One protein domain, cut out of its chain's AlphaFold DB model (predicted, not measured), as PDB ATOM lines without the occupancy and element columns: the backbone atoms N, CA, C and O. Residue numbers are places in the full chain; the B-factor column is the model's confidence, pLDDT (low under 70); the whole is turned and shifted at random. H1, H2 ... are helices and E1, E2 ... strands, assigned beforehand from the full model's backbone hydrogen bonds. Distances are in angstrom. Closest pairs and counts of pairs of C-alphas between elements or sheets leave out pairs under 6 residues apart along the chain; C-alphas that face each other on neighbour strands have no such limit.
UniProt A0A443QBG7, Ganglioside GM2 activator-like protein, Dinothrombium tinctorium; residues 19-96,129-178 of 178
ATOM      1  N   TRP A  19      97.203 131.947 112.133       91.88
ATOM      2  CA  TRP A  19      97.377 132.577 110.836       91.88
ATOM      3  C   TRP A  19      96.336 133.674 110.647       91.88
ATOM      4  O   TRP A  19      95.296 133.680 111.304       91.88
ATOM      5  N   ASN A  20      96.647 134.615 109.768       93.62
ATOM      6  CA  ASN A  20      95.775 135.718 109.420       93.62
ATOM      7  C   ASN A  20      95.977 136.106 107.953       93.62
ATOM      8  O   ASN A  20      97.117 136.212 107.487       93.62
ATOM      9  N   ASP A  21      94.873 136.371 107.261       92.19
ATOM     10  CA  ASP A  21      94.892 137.113 106.007       92.19
ATOM     11  C   ASP A  21      95.087 138.602 106.332       92.19
ATOM     12  O   ASP A  21      94.268 139.232 106.999       92.19
ATOM     13  N   CYS A  22      96.237 139.147 105.947       91.38
ATOM     14  CA  CYS A  22      96.576 140.557 106.131       91.38
ATOM     15  C   CYS A  22      96.352 141.381 104.862       91.38
ATOM     16  O   CYS A  22      96.881 142.493 104.764       91.38
ATOM     17  N   GLY A  23      95.646 140.820 103.876       87.69
ATOM     18  CA  GLY A  23      95.211 141.536 102.691       87.69
ATOM     19  C   GLY A  23      94.258 142.663 103.074       87.69
ATOM     20  O   GLY A  23      93.494 142.565 104.034       87.69
ATOM     21  N   ASP A  24      94.326 143.763 102.339       85.56
ATOM     22  CA  ASP A  24      93.301 144.796 102.414       85.56
ATOM     23  C   ASP A  24      92.079 144.410 101.562       85.56
ATOM     24  O   ASP A  24      92.079 143.423 100.827       85.56
ATOM     25  N   GLN A  25      91.022 145.223 101.622       82.00
ATOM     26  CA  GLN A  25      89.808 145.034 100.814       82.00
ATOM     27  C   GLN A  25      90.041 145.106  99.290       82.00
ATOM     28  O   GLN A  25      89.114 144.870  98.525       82.00
ATOM     29  N   TRP A  26      91.240 145.503  98.855       84.06
ATOM     30  CA  TRP A  26      91.629 145.629  97.449       84.06
ATOM     31  C   TRP A  26      92.556 144.498  96.999       84.06
ATOM     32  O   TRP A  26      93.010 144.488  95.852       84.06
ATOM     33  N   SER A  27      92.869 143.568  97.901       90.00
ATOM     34  CA  SER A  27      93.682 142.403  97.593       90.00
ATOM     35  C   SER A  27      92.931 141.492  96.623       90.00
ATOM     36  O   SER A  27      91.715 141.410  96.650       90.00
ATOM     37  N   ALA A  28      93.665 140.844  95.722       91.75
ATOM     38  CA  ALA A  28      93.114 139.922  94.731       91.75
ATOM     39  C   ALA A  28      92.946 138.504  95.269       91.75
ATOM     40  O   ALA A  28      92.274 137.688  94.648       91.75
ATOM     41  N   VAL A  29      93.669 138.182  96.340       92.88
ATOM     42  CA  VAL A  29      93.755 136.849  96.921       92.88
ATOM     43  C   VAL A  29      93.303 136.924  98.360       92.88
ATOM     44  O   VAL A  29      93.869 137.688  99.142       92.88
ATOM     45  N   HIS A  30      92.344 136.072  98.698       94.00
ATOM     46  CA  HIS A  30      91.759 135.993 100.025       94.00
ATOM     47  C   HIS A  30      91.893 134.582 100.578       94.00
ATOM     48  O   HIS A  30      91.339 133.635 100.017       94.00
ATOM     49  N   PHE A  31      92.606 134.425 101.686       92.56
ATOM     50  CA  PHE A  31      92.758 133.139 102.357       92.56
ATOM     51  C   PHE A  31      91.542 132.876 103.242       92.56
ATOM     52  O   PHE A  31      91.281 133.598 104.199       92.56
ATOM     53  N   GLN A  32      90.809 131.810 102.937       93.94
ATOM     54  CA  GLN A  32      89.620 131.406 103.692       93.94
ATOM     55  C   GLN A  32      89.959 130.377 104.770       93.94
ATOM     56  O   GLN A  32      89.334 130.337 105.828       93.94
ATOM     57  N   LYS A  33      90.957 129.525 104.506       93.38
ATOM     58  CA  LYS A  33      91.348 128.442 105.408       93.38
ATOM     59  C   LYS A  33      92.837 128.152 105.303       93.38
ATOM     60  O   LYS A  33      93.363 128.004 104.202       93.38
ATOM     61  N   PHE A  34      93.482 127.980 106.450       92.00
ATOM     62  CA  PHE A  34      94.820 127.414 106.560       92.00
ATOM     63  C   PHE A  34      94.909 126.575 107.835       92.00
ATOM     64  O   PHE A  34      94.799 127.077 108.950       92.00
ATOM     65  N   GLU A  35      95.077 125.272 107.677       92.88
ATOM     66  CA  GLU A  35      95.265 124.340 108.784       92.88
ATOM     67  C   GLU A  35      96.461 123.461 108.473       92.88
ATOM     68  O   GLU A  35      96.613 122.999 107.343       92.88
ATOM     69  N   VAL A  36      97.297 123.217 109.476       90.75
ATOM     70  CA  VAL A  36      98.465 122.346 109.364       90.75
ATOM     71  C   VAL A  36      98.499 121.420 110.570       90.75
ATOM     72  O   VAL A  36      98.441 121.879 111.711       90.75
ATOM     73  N   GLU A  37      98.609 120.123 110.305       92.88
ATOM     74  CA  GLU A  37      98.750 119.072 111.307       92.88
ATOM     75  C   GLU A  37     100.027 118.248 111.048       92.88
ATOM     76  O   GLU A  37     100.266 117.856 109.904       92.88
ATOM     77  N   PRO A  38     100.843 117.952 112.074       91.88
ATOM     78  CA  PRO A  38     100.672 118.392 113.457       91.88
ATOM     79  C   PRO A  38     100.937 119.898 113.624       91.88
ATOM     80  O   PRO A  38     101.771 120.475 112.929       91.88
ATOM     81  N   LYS A  39     100.272 120.529 114.601       88.56
ATOM     82  CA  LYS A  39     100.507 121.948 114.958       88.56
ATOM     83  C   LYS A  39     101.960 122.255 115.338       88.56
ATOM     84  O   LYS A  39     102.430 123.370 115.137       88.56
ATOM     85  N   ILE A  40     102.648 121.270 115.915       89.44
ATOM     86  CA  ILE A  40     104.081 121.321 116.216       89.44
ATOM     87  C   ILE A  40     104.767 120.391 115.230       89.44
ATOM     88  O   ILE A  40     104.621 119.176 115.339       89.44
ATOM     89  N   VAL A  41     105.503 120.958 114.280       87.81
ATOM     90  CA  VAL A  41     106.101 120.194 113.184       87.81
ATOM     91  C   VAL A  41     107.488 119.715 113.585       87.81
ATOM     92  O   VAL A  41     108.316 120.522 114.009       87.81
ATOM     93  N   ARG A  42     107.771 118.419 113.414       87.69
ATOM     94  CA  ARG A  42     109.120 117.887 113.628       87.69
ATOM     95  C   ARG A  42     109.885 117.626 112.342       87.69
ATOM     96  O   ARG A  42     109.324 117.274 111.305       87.69
ATOM     97  N   ALA A  43     111.209 117.740 112.427       86.19
ATOM     98  CA  ALA A  43     112.115 117.373 111.338       86.19
ATOM     99  C   ALA A  43     111.841 115.946 110.822       86.19
ATOM    100  O   ALA A  43     112.001 114.962 111.547       86.19
ATOM    101  N   GLY A  44     111.481 115.813 109.542       86.56
ATOM    102  CA  GLY A  44     111.197 114.518 108.922       86.56
ATOM    103  C   GLY A  44     109.830 113.913 109.212       86.56
ATOM    104  O   GLY A  44     109.632 112.759 108.824       86.56
ATOM    105  N   GLU A  45     108.939 114.632 109.886       90.50
ATOM    106  CA  GLU A  45     107.564 114.209 110.140       90.50
ATOM    107  C   GLU A  45     106.667 114.474 108.924       90.50
ATOM    108  O   GLU A  45     106.944 115.359 108.106       90.50
ATOM    109  N   ASP A  46     105.609 113.679 108.785       93.12
ATOM    110  CA  ASP A  46     104.589 113.921 107.772       93.12
ATOM    111  C   ASP A  46     103.671 115.054 108.246       93.12
ATOM    112  O   ASP A  46     103.219 115.082 109.389       93.12
ATOM    113  N   VAL A  47     103.400 115.991 107.348       91.81
ATOM    114  CA  VAL A  47     102.586 117.177 107.583       91.81
ATOM    115  C   VAL A  47     101.397 117.132 106.638       91.81
ATOM    116  O   VAL A  47     101.552 116.917 105.436       91.81
ATOM    117  N   THR A  48     100.207 117.340 107.181       93.31
ATOM    118  CA  THR A  48      98.964 117.462 106.426       93.31
ATOM    119  C   THR A  48      98.495 118.904 106.480       93.31
ATOM    120  O   THR A  48      98.363 119.457 107.568       93.31
ATOM    121  N   ALA A  49      98.236 119.508 105.324       91.44
ATOM    122  CA  ALA A  49      97.712 120.860 105.227       91.44
ATOM    123  C   ALA A  49      96.332 120.886 104.556       91.44
ATOM    124  O   ALA A  49      96.099 120.180 103.571       91.44
ATOM    125  N   ASN A  50      95.444 121.735 105.069       92.31
ATOM    126  CA  ASN A  50      94.208 122.133 104.401       92.31
ATOM    127  C   ASN A  50      94.306 123.622 104.079       92.31
ATOM    128  O   ASN A  50      94.554 124.429 104.975       92.31
ATOM    129  N   VAL A  51      94.120 123.990 102.817       91.50
ATOM    130  CA  VAL A  51      94.242 125.377 102.358       91.50
ATOM    131  C   VAL A  51      93.055 125.706 101.470       91.50
ATOM    132  O   VAL A  51      92.755 124.951 100.551       91.50
ATOM    133  N   SER A  52      92.403 126.835 101.728       92.88
ATOM    134  CA  SER A  52      91.376 127.401 100.854       92.88
ATOM    135  C   SER A  52      91.682 128.870 100.604       92.88
ATOM    136  O   SER A  52      91.969 129.612 101.548       92.88
ATOM    137  N   LEU A  53      91.633 129.280  99.341       93.44
ATOM    138  CA  LEU A  53      91.794 130.666  98.931       93.44
ATOM    139  C   LEU A  53      90.880 131.008  97.754       93.44
ATOM    140  O   LEU A  53      90.540 130.152  96.936       93.44
ATOM    141  N   ILE A  54      90.503 132.276  97.675       94.62
ATOM    142  CA  ILE A  54      89.731 132.868  96.585       94.62
ATOM    143  C   ILE A  54      90.658 133.812  95.832       94.62
ATOM    144  O   ILE A  54      91.409 134.559  96.457       94.62
ATOM    145  N   ILE A  55      90.621 133.755  94.504       93.81
ATOM    146  CA  ILE A  55      91.339 134.670  93.619       93.81
ATOM    147  C   ILE A  55      90.308 135.416  92.781       93.81
ATOM    148  O   ILE A  55      89.671 134.825  91.910       93.81
ATOM    149  N   ASP A  56      90.158 136.711  93.031       93.56
ATOM    150  CA  ASP A  56      89.114 137.540  92.423       93.56
ATOM    151  C   ASP A  56      89.397 137.856  90.952       93.56
ATOM    152  O   ASP A  56      88.483 137.971  90.136       93.56
ATOM    153  N   HIS A  57      90.674 137.991  90.590       90.25
ATOM    154  CA  HIS A  57      91.107 138.266  89.225       90.25
ATOM    155  C   HIS A  57      92.403 137.538  88.889       90.25
ATOM    156  O   HIS A  57      93.238 137.296  89.758       90.25
ATOM    157  N   ASN A  58      92.580 137.217  87.604       89.81
ATOM    158  CA  ASN A  58      93.766 136.514  87.128       89.81
ATOM    159  C   ASN A  58      95.048 137.226  87.582       89.81
ATOM    160  O   ASN A  58      95.237 138.421  87.335       89.81
ATOM    161  N   ILE A  59      95.949 136.467  88.197       87.69
ATOM    162  CA  ILE A  59      97.279 136.938  88.556       87.69
ATOM    163  C   ILE A  59      98.190 136.706  87.363       87.69
ATOM    164  O   ILE A  59      98.458 135.567  86.980       87.69
ATOM    165  N   GLY A  60      98.624 137.807  86.762       82.19
ATOM    166  CA  GLY A  60      99.440 137.831  85.564       82.19
ATOM    167  C   GLY A  60     100.922 137.554  85.811       82.19
ATOM    168  O   GLY A  60     101.410 137.440  86.944       82.19
ATOM    169  N   GLU A  61     101.644 137.507  84.695       80.12
ATOM    170  CA  GLU A  61     103.102 137.434  84.655       80.12
ATOM    171  C   GLU A  61     103.751 138.604  85.418       80.12
ATOM    172  O   GLU A  61     103.160 139.677  85.570       80.12
ATOM    173  N   ARG A  62     105.008 138.420  85.851       85.38
ATOM    174  CA  ARG A  62     105.808 139.417  86.602       85.38
ATOM    175  C   ARG A  62     105.277 139.742  88.000       85.38
ATOM    176  O   ARG A  62     105.650 140.758  88.595       85.38
ATOM    177  N   SER A  63     104.404 138.894  88.528       91.69
ATOM    178  CA  SER A  63     104.080 138.887  89.947       91.69
ATOM    179  C   SER A  63     105.306 138.459  90.755       91.69
ATOM    180  O   SER A  63     106.098 137.615  90.339       91.69
ATOM    181  N   LEU A  64     105.479 139.064  91.923       93.81
ATOM    182  CA  LEU A  64     106.564 138.800  92.850       93.81
ATOM    183  C   LEU A  64     106.025 138.092  94.088       93.81
ATOM    184  O   LEU A  64     104.990 138.473  94.629       93.81
ATOM    185  N   SER A  65     106.767 137.093  94.544       93.81
ATOM    186  CA  SER A  65     106.660 136.462  95.850       93.81
ATOM    187  C   SER A  65     107.609 137.167  96.819       93.81
ATOM    188  O   SER A  65     108.827 137.005  96.721       93.81
ATOM    189  N   ASP A  66     107.051 137.917  97.761       95.19
ATOM    190  CA  ASP A  66     107.758 138.570  98.862       95.19
ATOM    191  C   ASP A  66     107.578 137.715 100.124       95.19
ATOM    192  O   ASP A  66     106.528 137.735 100.772       95.19
ATOM    193  N   LEU A  67     108.563 136.861 100.402       95.31
ATOM    194  CA  LEU A  67     108.564 135.992 101.571       95.31
ATOM    195  C   LEU A  67     109.425 136.630 102.655       95.31
ATOM    196  O   LEU A  67     110.584 136.960 102.422       95.31
ATOM    197  N   GLU A  68     108.889 136.739 103.862       96.25
ATOM    198  CA  GLU A  68     109.612 137.176 105.045       96.25
ATOM    199  C   GLU A  68     109.472 136.125 106.148       96.25
ATOM    200  O   GLU A  68     108.374 135.666 106.462       96.25
ATOM    201  N   ILE A  69     110.596 135.729 106.740       94.81
ATOM    202  CA  ILE A  69     110.658 134.730 107.805       94.81
ATOM    203  C   ILE A  69     111.408 135.335 108.986       94.81
ATOM    204  O   ILE A  69     112.535 135.814 108.840       94.81
ATOM    205  N   TRP A  70     110.809 135.275 110.171       95.06
ATOM    206  CA  TRP A  70     111.427 135.692 111.424       95.06
ATOM    207  C   TRP A  70     111.484 134.524 112.393       95.06
ATOM    208  O   TRP A  70     110.506 133.798 112.547       95.06
ATOM    209  N   ARG A  71     112.609 134.378 113.091       92.88
ATOM    210  CA  ARG A  71     112.706 133.528 114.278       92.88
ATOM    211  C   ARG A  71     112.314 134.353 115.498       92.88
ATOM    212  O   ARG A  71     112.871 135.429 115.709       92.88
ATOM    213  N   ILE A  72     111.377 133.848 116.290       91.94
ATOM    214  CA  ILE A  72     110.950 134.473 117.542       91.94
ATOM    215  C   ILE A  72     111.783 133.859 118.668       91.94
ATOM    216  O   ILE A  72     111.695 132.660 118.939       91.94
ATOM    217  N   ILE A  73     112.626 134.672 119.300       90.25
ATOM    218  CA  ILE A  73     113.514 134.258 120.389       90.25
ATOM    219  C   ILE A  73     113.061 134.965 121.659       90.25
ATOM    220  O   ILE A  73     113.048 136.193 121.715       90.25
ATOM    221  N   ALA A  74     112.714 134.195 122.687       85.25
ATOM    222  CA  ALA A  74     112.370 134.732 123.997       85.25
ATOM    223  C   ALA A  74     113.605 134.717 124.909       85.25
ATOM    224  O   ALA A  74     114.176 133.657 125.168       85.25
ATOM    225  N   PHE A  75     114.013 135.882 125.412       82.88
ATOM    226  CA  PHE A  75     115.123 136.013 126.354       82.88
ATOM    227  C   PHE A  75     114.771 137.029 127.447       82.88
ATOM    228  O   PHE A  75     114.318 138.132 127.154       82.88
ATOM    229  N   PHE A  76     114.931 136.642 128.717       82.06
ATOM    230  CA  PHE A  76     114.562 137.452 129.893       82.06
ATOM    231  C   PHE A  76     113.124 138.020 129.881       82.06
ATOM    232  O   PHE A  76     112.885 139.119 130.371       82.06
ATOM    233  N   GLY A  77     112.156 137.278 129.333       83.06
ATOM    234  CA  GLY A  77     110.754 137.714 129.257       83.06
ATOM    235  C   GLY A  77     110.442 138.694 128.120       83.06
ATOM    236  O   GLY A  77     109.295 139.109 127.992       83.06
ATOM    237  N   TYR A  78     111.425 139.027 127.278       85.19
ATOM    238  CA  TYR A  78     111.236 139.811 126.059       85.19
ATOM    239  C   TYR A  78     111.280 138.902 124.831       85.19
ATOM    240  O   TYR A  78     112.129 138.011 124.741       85.19
ATOM    241  N   GLU A  79     110.385 139.143 123.874       88.38
ATOM    242  CA  GLU A  79     110.379 138.456 122.583       88.38
ATOM    243  C   GLU A  79     111.076 139.308 121.519       88.38
ATOM    244  O   GLU A  79     110.686 140.443 121.244       88.38
ATOM    245  N   PHE A  80     112.108 138.740 120.899       89.75
ATOM    246  CA  PHE A  80     112.851 139.346 119.802       89.75
ATOM    247  C   PHE A  80     112.536 138.621 118.494       89.75
ATOM    248  O   PHE A  80     112.671 137.401 118.400       89.75
ATOM    249  N   ASN A  81     112.165 139.382 117.463       92.56
ATOM    250  CA  ASN A  81     111.910 138.862 116.120       92.56
ATOM    251  C   ASN A  81     113.157 139.041 115.249       92.56
ATOM    252  O   ASN A  81     113.407 140.125 114.721       92.56
ATOM    253  N   TRP A  82     113.943 137.981 115.075       92.81
ATOM    254  CA  TRP A  82     115.122 138.007 114.213       92.81
ATOM    255  C   TRP A  82     114.742 137.625 112.780       92.81
ATOM    256  O   TRP A  82     114.461 136.462 112.492       92.81
ATOM    257  N   LYS A  83     114.743 138.606 111.866       94.31
ATOM    258  CA  LYS A  83     114.514 138.367 110.432       94.31
ATOM    259  C   LYS A  83     115.640 137.511 109.841       94.31
ATOM    260  O   LYS A  83     116.810 137.885 109.913       94.31
ATOM    261  N   ILE A  84     115.277 136.391 109.225       93.19
ATOM    262  CA  ILE A  84     116.198 135.492 108.526       93.19
ATOM    263  C   ILE A  84     116.466 136.082 107.143       93.19
ATOM    264  O   ILE A  84     115.539 136.221 106.345       93.19
ATOM    265  N   GLY A  85     117.714 136.448 106.854       93.50
ATOM    266  CA  GLY A  85     118.093 137.026 105.561       93.50
ATOM    267  C   GLY A  85     117.879 136.071 104.381       93.50
ATOM    268  O   GLY A  85     117.766 134.860 104.566       93.50
ATOM    269  N   CYS A  86     117.839 136.616 103.163       92.44
ATOM    270  CA  CYS A  86     117.847 135.808 101.945       92.44
ATOM    271  C   CYS A  86     119.261 135.273 101.682       92.44
ATOM    272  O   CYS A  86     120.182 136.055 101.446       92.44
ATOM    273  N   PHE A  87     119.440 133.953 101.682       87.06
ATOM    274  CA  PHE A  87     120.705 133.307 101.338       87.06
ATOM    275  C   PHE A  87     120.466 132.203 100.311       87.06
ATOM    276  O   PHE A  87     119.720 131.262 100.568       87.06
ATOM    277  N   LEU A  88     121.079 132.327  99.127       86.50
ATOM    278  CA  LEU A  88     120.928 131.377  98.012       86.50
ATOM    279  C   LEU A  88     119.459 131.061  97.652       86.50
ATOM    280  O   LEU A  88     119.137 129.951  97.238       86.50
ATOM    281  N   GLY A  89     118.556 132.033  97.824       81.75
ATOM    282  CA  GLY A  89     117.124 131.875  97.549       81.75
ATOM    283  C   GLY A  89     116.297 131.264  98.688       81.75
ATOM    284  O   GLY A  89     115.103 131.051  98.491       81.75
ATOM    285  N   TYR A  90     116.897 131.017  99.856       83.50
ATOM    286  CA  TYR A  90     116.221 130.578 101.080       83.50
ATOM    287  C   TYR A  90     116.113 131.726 102.091       83.50
ATOM    288  O   TYR A  90     117.014 132.557 102.178       83.50
ATOM    289  N   GLY A  91     115.048 131.742 102.898       88.69
ATOM    290  CA  GLY A  91     114.824 132.766 103.925       88.69
ATOM    291  C   GLY A  91     113.882 133.876 103.454       88.69
ATOM    292  O   GLY A  91     112.935 133.608 102.715       88.69
ATOM    293  N   SER A  92     114.128 135.113 103.897       94.31
ATOM    294  CA  SER A  92     113.297 136.262 103.517       94.31
ATOM    295  C   SER A  92     113.693 136.822 102.147       94.31
ATOM    296  O   SER A  92     114.538 137.717 102.084       94.31
ATOM    297  N   CYS A  93     113.135 136.290 101.059       94.44
ATOM    298  CA  CYS A  93     113.502 136.639  99.686       94.44
ATOM    299  C   CYS A  93     112.330 137.256  98.906       94.44
ATOM    300  O   CYS A  93     111.209 136.755  98.968       94.44
ATOM    301  N   LEU A  94     112.637 138.266  98.086       94.62
ATOM    302  CA  LEU A  94     111.759 138.774  97.030       94.62
ATOM    303  C   LEU A  94     112.158 138.123  95.703       94.62
ATOM    304  O   LEU A  94     113.303 138.260  95.269       94.62
ATOM    305  N   ARG A  95     111.240 137.393  95.070       93.56
ATOM    306  CA  ARG A  95     111.498 136.649  93.826       93.56
ATOM    307  C   ARG A  95     110.309 136.715  92.887       93.56
ATOM    308  O   ARG A  95     109.207 137.016  93.322       93.56
ATOM    309  N   ASP A  96     110.513 136.377  91.622       92.94
ATOM    310  CA  ASP A  96     109.400 136.138  90.709       92.94
ATOM    311  C   ASP A  96     108.518 134.986  91.238       92.94
ATOM    312  O   ASP A  96     109.014 133.956  91.719       92.94
ATOM    313  N   ASN A 129      87.899 129.817  93.045       95.00
ATOM    314  CA  ASN A 129      87.949 129.273  94.393       95.00
ATOM    315  C   ASN A 129      88.807 128.016  94.370       95.00
ATOM    316  O   ASN A 129      88.517 127.067  93.639       95.00
ATOM    317  N   TYR A 130      89.845 128.014  95.190       92.12
ATOM    318  CA  TYR A 130      90.818 126.944  95.252       92.12
ATOM    319  C   TYR A 130      90.822 126.353  96.643       92.12
ATOM    320  O   TYR A 130      91.037 127.054  97.626       92.12
ATOM    321  N   GLU A 131      90.598 125.049  96.723       92.81
ATOM    322  CA  GLU A 131      90.585 124.331  97.986       92.81
ATOM    323  C   GLU A 131      91.361 123.028  97.850       92.81
ATOM    324  O   GLU A 131      91.149 122.242  96.926       92.81
ATOM    325  N   VAL A 132      92.254 122.793  98.807       89.38
ATOM    326  CA  VAL A 132      92.909 121.506  99.005       89.38
ATOM    327  C   VAL A 132      92.667 121.058 100.413       89.38
ATOM    328  O   VAL A 132      93.004 121.749 101.372       89.38
ATOM    329  N   ASN A 133      92.168 119.838 100.513       91.56
ATOM    330  CA  ASN A 133      92.054 119.131 101.765       91.56
ATOM    331  C   ASN A 133      93.035 117.962 101.770       91.56
ATOM    332  O   ASN A 133      93.215 117.274 100.766       91.56
ATOM    333  N   ASN A 134      93.630 117.711 102.929       91.50
ATOM    334  CA  ASN A 134      94.542 116.608 103.184       91.50
ATOM    335  C   ASN A 134      95.792 116.606 102.286       91.50
ATOM    336  O   ASN A 134      96.256 115.539 101.877       91.50
ATOM    337  N   PHE A 135      96.365 117.779 101.990       90.06
ATOM    338  CA  PHE A 135      97.641 117.858 101.281       90.06
ATOM    339  C   PHE A 135      98.752 117.299 102.166       90.06
ATOM    340  O   PHE A 135      99.159 117.934 103.138       90.06
ATOM    341  N   LYS A 136      99.241 116.104 101.839       91.31
ATOM    342  CA  LYS A 136     100.305 115.447 102.596       91.31
ATOM    343  C   LYS A 136     101.663 115.785 102.012       91.31
ATOM    344  O   LYS A 136     101.922 115.581 100.827       91.31
ATOM    345  N   THR A 137     102.553 116.241 102.874       89.69
ATOM    346  CA  THR A 137     103.960 116.459 102.572       89.69
ATOM    347  C   THR A 137     104.823 115.952 103.717       89.69
ATOM    348  O   THR A 137     104.319 115.573 104.768       89.69
ATOM    349  N   LYS A 138     106.134 115.930 103.518       89.50
ATOM    350  CA  LYS A 138     107.097 115.589 104.554       89.50
ATOM    351  C   LYS A 138     107.920 116.812 104.893       89.50
ATOM    352  O   LYS A 138     108.536 117.404 104.003       89.50
ATOM    353  N   PHE A 139     107.955 117.175 106.169       86.44
ATOM    354  CA  PHE A 139     108.826 118.247 106.610       86.44
ATOM    355  C   PHE A 139     110.291 117.821 106.420       86.44
ATOM    356  O   PHE A 139     110.628 116.660 106.688       86.44
ATOM    357  N   PRO A 140     111.182 118.698 105.926       83.38
ATOM    358  CA  PRO A 140     112.552 118.307 105.634       83.38
ATOM    359  C   PRO A 140     113.264 117.731 106.863       83.38
ATOM    360  O   PRO A 140     113.047 118.147 108.002       83.38
ATOM    361  N   LYS A 141     114.126 116.738 106.627       85.56
ATOM    362  CA  LYS A 141     114.989 116.185 107.671       85.56
ATOM    363  C   LYS A 141     116.221 117.063 107.822       85.56
ATOM    364  O   LYS A 141     116.935 117.292 106.851       85.56
ATOM    365  N   PHE A 142     116.500 117.459 109.055       79.81
ATOM    366  CA  PHE A 142     117.727 118.146 109.435       79.81
ATOM    367  C   PHE A 142     118.450 117.310 110.488       79.81
ATOM    368  O   PHE A 142     117.814 116.715 111.359       79.81
ATOM    369  N   SER A 143     119.774 117.228 110.394       77.94
ATOM    370  CA  SER A 143     120.601 116.456 111.320       77.94
ATOM    371  C   SER A 143     121.720 117.309 111.911       77.94
ATOM    372  O   SER A 143     122.119 118.338 111.360       77.94
ATOM    373  N   GLY A 144     122.214 116.877 113.072       78.50
ATOM    374  CA  GLY A 144     123.315 117.529 113.773       78.50
ATOM    375  C   GLY A 144     122.984 118.949 114.232       78.50
ATOM    376  O   GLY A 144     121.864 119.250 114.640       78.50
ATOM    377  N   ILE A 145     123.986 119.825 114.155       73.62
ATOM    378  CA  ILE A 145     123.932 121.209 114.643       73.62
ATOM    379  C   ILE A 145     122.832 122.028 113.941       73.62
ATOM    380  O   ILE A 145     122.242 122.913 114.556       73.62
ATOM    381  N   ALA A 146     122.501 121.702 112.688       74.19
ATOM    382  CA  ALA A 146     121.447 122.386 111.939       74.19
ATOM    383  C   ALA A 146     120.073 122.273 112.617       74.19
ATOM    384  O   ALA A 146     119.301 123.227 112.566       74.19
ATOM    385  N   LYS A 147     119.788 121.157 113.307       75.75
ATOM    386  CA  LYS A 147     118.517 120.975 114.021       75.75
ATOM    387  C   LYS A 147     118.321 122.052 115.098       75.75
ATOM    388  O   LYS A 147     117.283 122.695 115.136       75.75
ATOM    389  N   PHE A 148     119.355 122.345 115.885       72.06
ATOM    390  CA  PHE A 148     119.289 123.352 116.953       72.06
ATOM    391  C   PHE A 148     119.002 124.775 116.437       72.06
ATOM    392  O   PHE A 148     118.380 125.601 117.112       72.06
ATOM    393  N   PHE A 149     119.452 125.081 115.219       72.38
ATOM    394  CA  PHE A 149     119.158 126.361 114.580       72.38
ATOM    395  C   PHE A 149     117.741 126.439 114.014       72.38
ATOM    396  O   PHE A 149     117.247 127.548 113.827       72.38
ATOM    397  N   ILE A 150     117.109 125.292 113.774       83.00
ATOM    398  CA  ILE A 150     115.787 125.174 113.162       83.00
ATOM    399  C   ILE A 150     114.696 125.020 114.218       83.00
ATOM    400  O   ILE A 150     113.607 125.540 114.014       83.00
ATOM    401  N   ASP A 151     114.977 124.416 115.367       87.25
ATOM    402  CA  ASP A 151     113.999 124.302 116.449       87.25
ATOM    403  C   ASP A 151     113.624 125.695 117.000       87.25
ATOM    404  O   ASP A 151     114.480 126.557 117.246       87.25
ATOM    405  N   GLY A 152     112.329 125.938 117.198       89.81
ATOM    406  CA  GLY A 152     111.812 127.176 117.775       89.81
ATOM    407  C   GLY A 152     110.546 127.709 117.111       89.81
ATOM    408  O   GLY A 152     109.918 127.055 116.278       89.81
ATOM    409  N   LYS A 153     110.167 128.921 117.525       91.69
ATOM    410  CA  LYS A 153     109.015 129.656 117.001       91.69
ATOM    411  C   LYS A 153     109.426 130.499 115.799       91.69
ATOM    412  O   LYS A 153     110.440 131.199 115.845       91.69
ATOM    413  N   TYR A 154     108.607 130.479 114.758       92.12
ATOM    414  CA  TYR A 154     108.804 131.261 113.547       92.12
ATOM    415  C   TYR A 154     107.549 132.032 113.208       92.12
ATOM    416  O   TYR A 154     106.449 131.524 113.380       92.12
ATOM    417  N   ARG A 155     107.731 133.223 112.651       94.31
ATOM    418  CA  ARG A 155     106.696 133.949 111.927       94.31
ATOM    419  C   ARG A 155     107.045 133.927 110.454       94.31
ATOM    420  O   ARG A 155     108.187 134.194 110.090       94.31
ATOM    421  N   VAL A 156     106.066 133.637 109.618       94.50
ATOM    422  CA  VAL A 156     106.172 133.721 108.167       94.50
ATOM    423  C   VAL A 156     105.147 134.730 107.692       94.50
ATOM    424  O   VAL A 156     103.984 134.656 108.078       94.50
ATOM    425  N   ARG A 157     105.579 135.668 106.858       95.69
ATOM    426  CA  ARG A 157     104.704 136.536 106.079       95.69
ATOM    427  C   ARG A 157     104.984 136.280 104.616       95.69
ATOM    428  O   ARG A 157     106.136 136.322 104.195       95.69
ATOM    429  N   TRP A 158     103.942 136.035 103.849       95.19
ATOM    430  CA  TRP A 158     104.045 135.841 102.419       95.19
ATOM    431  C   TRP A 158     103.106 136.806 101.715       95.19
ATOM    432  O   TRP A 158     101.907 136.812 101.982       95.19
ATOM    433  N   GLN A 159     103.658 137.654 100.854       94.81
ATOM    434  CA  GLN A 159     102.881 138.586 100.050       94.81
ATOM    435  C   GLN A 159     103.118 138.336  98.570       94.81
ATOM    436  O   GLN A 159     104.244 138.069  98.148       94.81
ATOM    437  N   TRP A 160     102.061 138.477  97.775       93.44
ATOM    438  CA  TRP A 160     102.176 138.521  96.320       93.44
ATOM    439  C   TRP A 160     101.936 139.946  95.838       93.44
ATOM    440  O   TRP A 160     101.040 140.637  96.333       93.44
ATOM    441  N   ARG A 161     102.795 140.426  94.936       91.38
ATOM    442  CA  ARG A 161     102.873 141.849  94.560       91.38
ATOM    443  C   ARG A 161     103.147 142.005  93.072       91.38
ATOM    444  O   ARG A 161     103.800 141.153  92.484       91.38
ATOM    445  N   TYR A 162     102.690 143.088  92.455       86.94
ATOM    446  CA  TYR A 162     103.107 143.436  91.092       86.94
ATOM    447  C   TYR A 162     104.252 144.450  91.151       86.94
ATOM    448  O   TYR A 162     104.048 145.596  91.552       86.94
ATOM    449  N   GLY A 163     105.467 144.045  90.763       78.38
ATOM    450  CA  GLY A 163     106.654 144.905  90.865       78.38
ATOM    451  C   GLY A 163     106.850 145.492  92.274       78.38
ATOM    452  O   GLY A 163     106.574 144.835  93.273       78.38
ATOM    453  N   ASN A 164     107.275 146.757  92.361       69.44
ATOM    454  CA  ASN A 164     107.433 147.477  93.638       69.44
ATOM    455  C   ASN A 164     106.108 148.036  94.209       69.44
ATOM    456  O   ASN A 164     106.136 148.857  95.125       69.44
ATOM    457  N   ALA A 165     104.957 147.658  93.644       65.12
ATOM    458  CA  ALA A 165     103.664 148.270  93.932       65.12
ATOM    459  C   ALA A 165     102.848 147.520  95.014       65.12
ATOM    460  O   ALA A 165     103.378 146.782  95.860       65.12
ATOM    461  N   THR A 166     101.537 147.780  94.998       73.69
ATOM    462  CA  THR A 166     100.487 147.252  95.876       73.69
ATOM    463  C   THR A 166     100.544 145.726  95.971       73.69
ATOM    464  O   THR A 166     100.635 145.026  94.957       73.69
ATOM    465  N   SER A 167     100.523 145.200  97.198       83.12
ATOM    466  CA  SER A 167     100.333 143.769  97.435       83.12
ATOM    467  C   SER A 167      98.900 143.391  97.098       83.12
ATOM    468  O   SER A 167      97.982 144.080  97.522       83.12
ATOM    469  N   PHE A 168      98.712 142.287  96.390       90.06
ATOM    470  CA  PHE A 168      97.392 141.739  96.081       90.06
ATOM    471  C   PHE A 168      97.111 140.434  96.840       90.06
ATOM    472  O   PHE A 168      96.107 139.777  96.605       90.06
ATOM    473  N   SER A 169      98.015 140.047  97.734       93.38
ATOM    474  CA  SER A 169      97.883 138.927  98.657       93.38
ATOM    475  C   SER A 169      98.741 139.217  99.881       93.38
ATOM    476  O   SER A 169      99.844 139.765  99.741       93.38
ATOM    477  N   CYS A 170      98.274 138.853 101.070       93.50
ATOM    478  CA  CYS A 170      99.083 138.919 102.277       93.50
ATOM    479  C   CYS A 170      98.647 137.836 103.259       93.50
ATOM    480  O   CYS A 170      97.531 137.834 103.757       93.50
ATOM    481  N   PHE A 171      99.569 136.947 103.587       94.62
ATOM    482  CA  PHE A 171      99.353 135.856 104.519       94.62
ATOM    483  C   PHE A 171     100.396 135.923 105.625       94.62
ATOM    484  O   PHE A 171     101.585 136.056 105.339       94.62
ATOM    485  N   VAL A 172      99.977 135.834 106.884       95.31
ATOM    486  CA  VAL A 172     100.881 135.735 108.036       95.31
ATOM    487  C   VAL A 172     100.530 134.495 108.832       95.31
ATOM    488  O   VAL A 172      99.361 134.241 109.088       95.31
ATOM    489  N   THR A 173     101.534 133.749 109.274       94.06
ATOM    490  CA  THR A 173     101.339 132.609 110.170       94.06
ATOM    491  C   THR A 173     102.520 132.421 111.112       94.06
ATOM    492  O   THR A 173     103.648 132.814 110.799       94.06
ATOM    493  N   ASN A 174     102.263 131.828 112.277       92.50
ATOM    494  CA  ASN A 174     103.286 131.432 113.231       92.50
ATOM    495  C   ASN A 174     103.400 129.900 113.277       92.50
ATOM    496  O   ASN A 174     102.396 129.213 113.430       92.50
ATOM    497  N   PHE A 175     104.623 129.375 113.202       89.06
ATOM    498  CA  PHE A 175     104.921 127.943 113.297       89.06
ATOM    499  C   PHE A 175     105.800 127.640 114.506       89.06
ATOM    500  O   PHE A 175     106.701 128.414 114.834       89.06
ATOM    501  N   LEU A 176     105.603 126.465 115.107       89.69
ATOM    502  CA  LEU A 176     106.518 125.894 116.092       89.69
ATOM    503  C   LEU A 176     107.183 124.636 115.517       89.69
ATOM    504  O   LEU A 176     106.493 123.694 115.125       89.69
ATOM    505  N   ILE A 177     108.518 124.627 115.488       88.00
ATOM    506  CA  ILE A 177     109.343 123.535 114.949       88.00
ATOM    507  C   ILE A 177     110.166 122.892 116.080       88.00
ATOM    508  O   ILE A 177     110.691 123.623 116.926       88.00
ATOM    509  N   ASN A 178     110.264 121.551 116.121       83.94
ATOM    510  CA  ASN A 178     110.967 120.771 117.169       83.94
ATOM    511  C   ASN A 178     111.660 119.484 116.646       83.94
ATOM    512  O   ASN A 178     111.373 119.039 115.514       83.94
TER     513      ASN A 178
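Overview. This is residues 19 to 96 and 129 to 178 of the 178 residues of the protein "Ganglioside GM2 activator-like protein" of Dinothrombium tinctorium (UniProt A0A443QBG7). This is a sandwich of two twisted sheets that are only partly face to face: a larger wall built on the long strands E4, E8 and E9, with the short strands E1, E5 and E6 at its edges, and a smaller sheet of E2, E3 and E7. The two sheets come together where E2 meets E9 and spread apart toward E4 and E7, while the short helix H1 sits at one end and only grazes the larger sheet. The printed part has 128 residues, with one named helix and nine named strands in the order E1 E2 E3 E4 E5 E6 E7 H1 E8 E9, and its class is mostly strand. The larger sheet is branched, with antiparallel neighbours throughout, and the smaller runs E2 - E3 - E7, all antiparallel. The whole is compact, with a radius of gyration of the C-alphas of 15.9 A and spans of 45 by 32 by 31 A.

Along the chain. E1, residues 19 to 21, is 7.1 A long and begins at C-alpha 19 (97.377, 132.577, 110.836). E2, residues 29 to 37, is 23.4 A long and bends by 58 degrees at residue 32; E3, residues 46 to 55, is 28.4 A long. E4, residues 63 to 75, is the longest strand by residues, 13, and runs 38.2 A from C-alpha 63 (104.080, 138.887, 89.947) to C-alpha 75 (115.123, 136.013, 126.354). E5, residues 78 to 83, is 16.0 A long, and E6, residues 94 to 96, is 7.2 A long. E7, residues 129 to 138, is 25.6 A long and bends by 61 degrees at residue 134. H1, residues 145 to 150, is 9.2 A long. E8, residues 152 to 162, is 32.4 A long, and E9, residues 167 to 177, is 28.2 A long and ends at C-alpha 177 (109.343, 123.535, 114.949).

Arrangement. In the branched sheet, E1 is an edge strand antiparallel to E9, with N 20 and O 172 within hydrogen-bond range at 2.8 A. E8 and E9 form a hairpin at 167 degrees, with N 156 and O 173 2.8 A apart. E4 lies on the other side of E8 from E9, antiparallel at 159 degrees, with N 68 and O 157 2.8 A apart. On the other side of E4 from E8, the pairing is staggered: E6 pairs with residues 64 to 66, with N 65 and O 95 at 2.7 A, and E5 with residues 70 to 75, with N 73 and O 80 at 2.9 A. E4 and E5 are a hairpin. In the second sheet, E2 and E3 are a hairpin, with N 35 and O 50 2.9 A apart, and E7 is antiparallel to E3, with N 49 and O 135 2.8 A apart. Between the sheets of the sandwich, two sheets face to face, the facing parts are 10.3 A centre to centre and the best planes 27 degrees apart. The closest C-alphas of E2 and E9 are those of Val 29 and Ser 169, 4.9 A apart. E4 and E7 are apart. Residues 40 to 41 pair, parallel, with residues 176 to 177 of E9. H1 only just is on the branched sheet, which it only grazes with residues 147 to 150; 1 of its 2 O i to N i+4 pairs is within hydrogen-bond range, and 3 of its 3 O i to N i+3 pairs.

Size, cuts and confidence. The two C-alphas farthest apart are those of Asn 58 and Phe 76, 47.6 A. Residues 97 to 128 are not printed, and C-alphas 96 and 129 are 22.8 A apart across this cut, which lies between E6 and E7. Of the links that are printed whole, those from E4 to E5, H1 to E8 and E8 to E9 are tight, and no link is long. The mean pLDDT of the printed part is 89.0, and residues 164 to 165 are under 70.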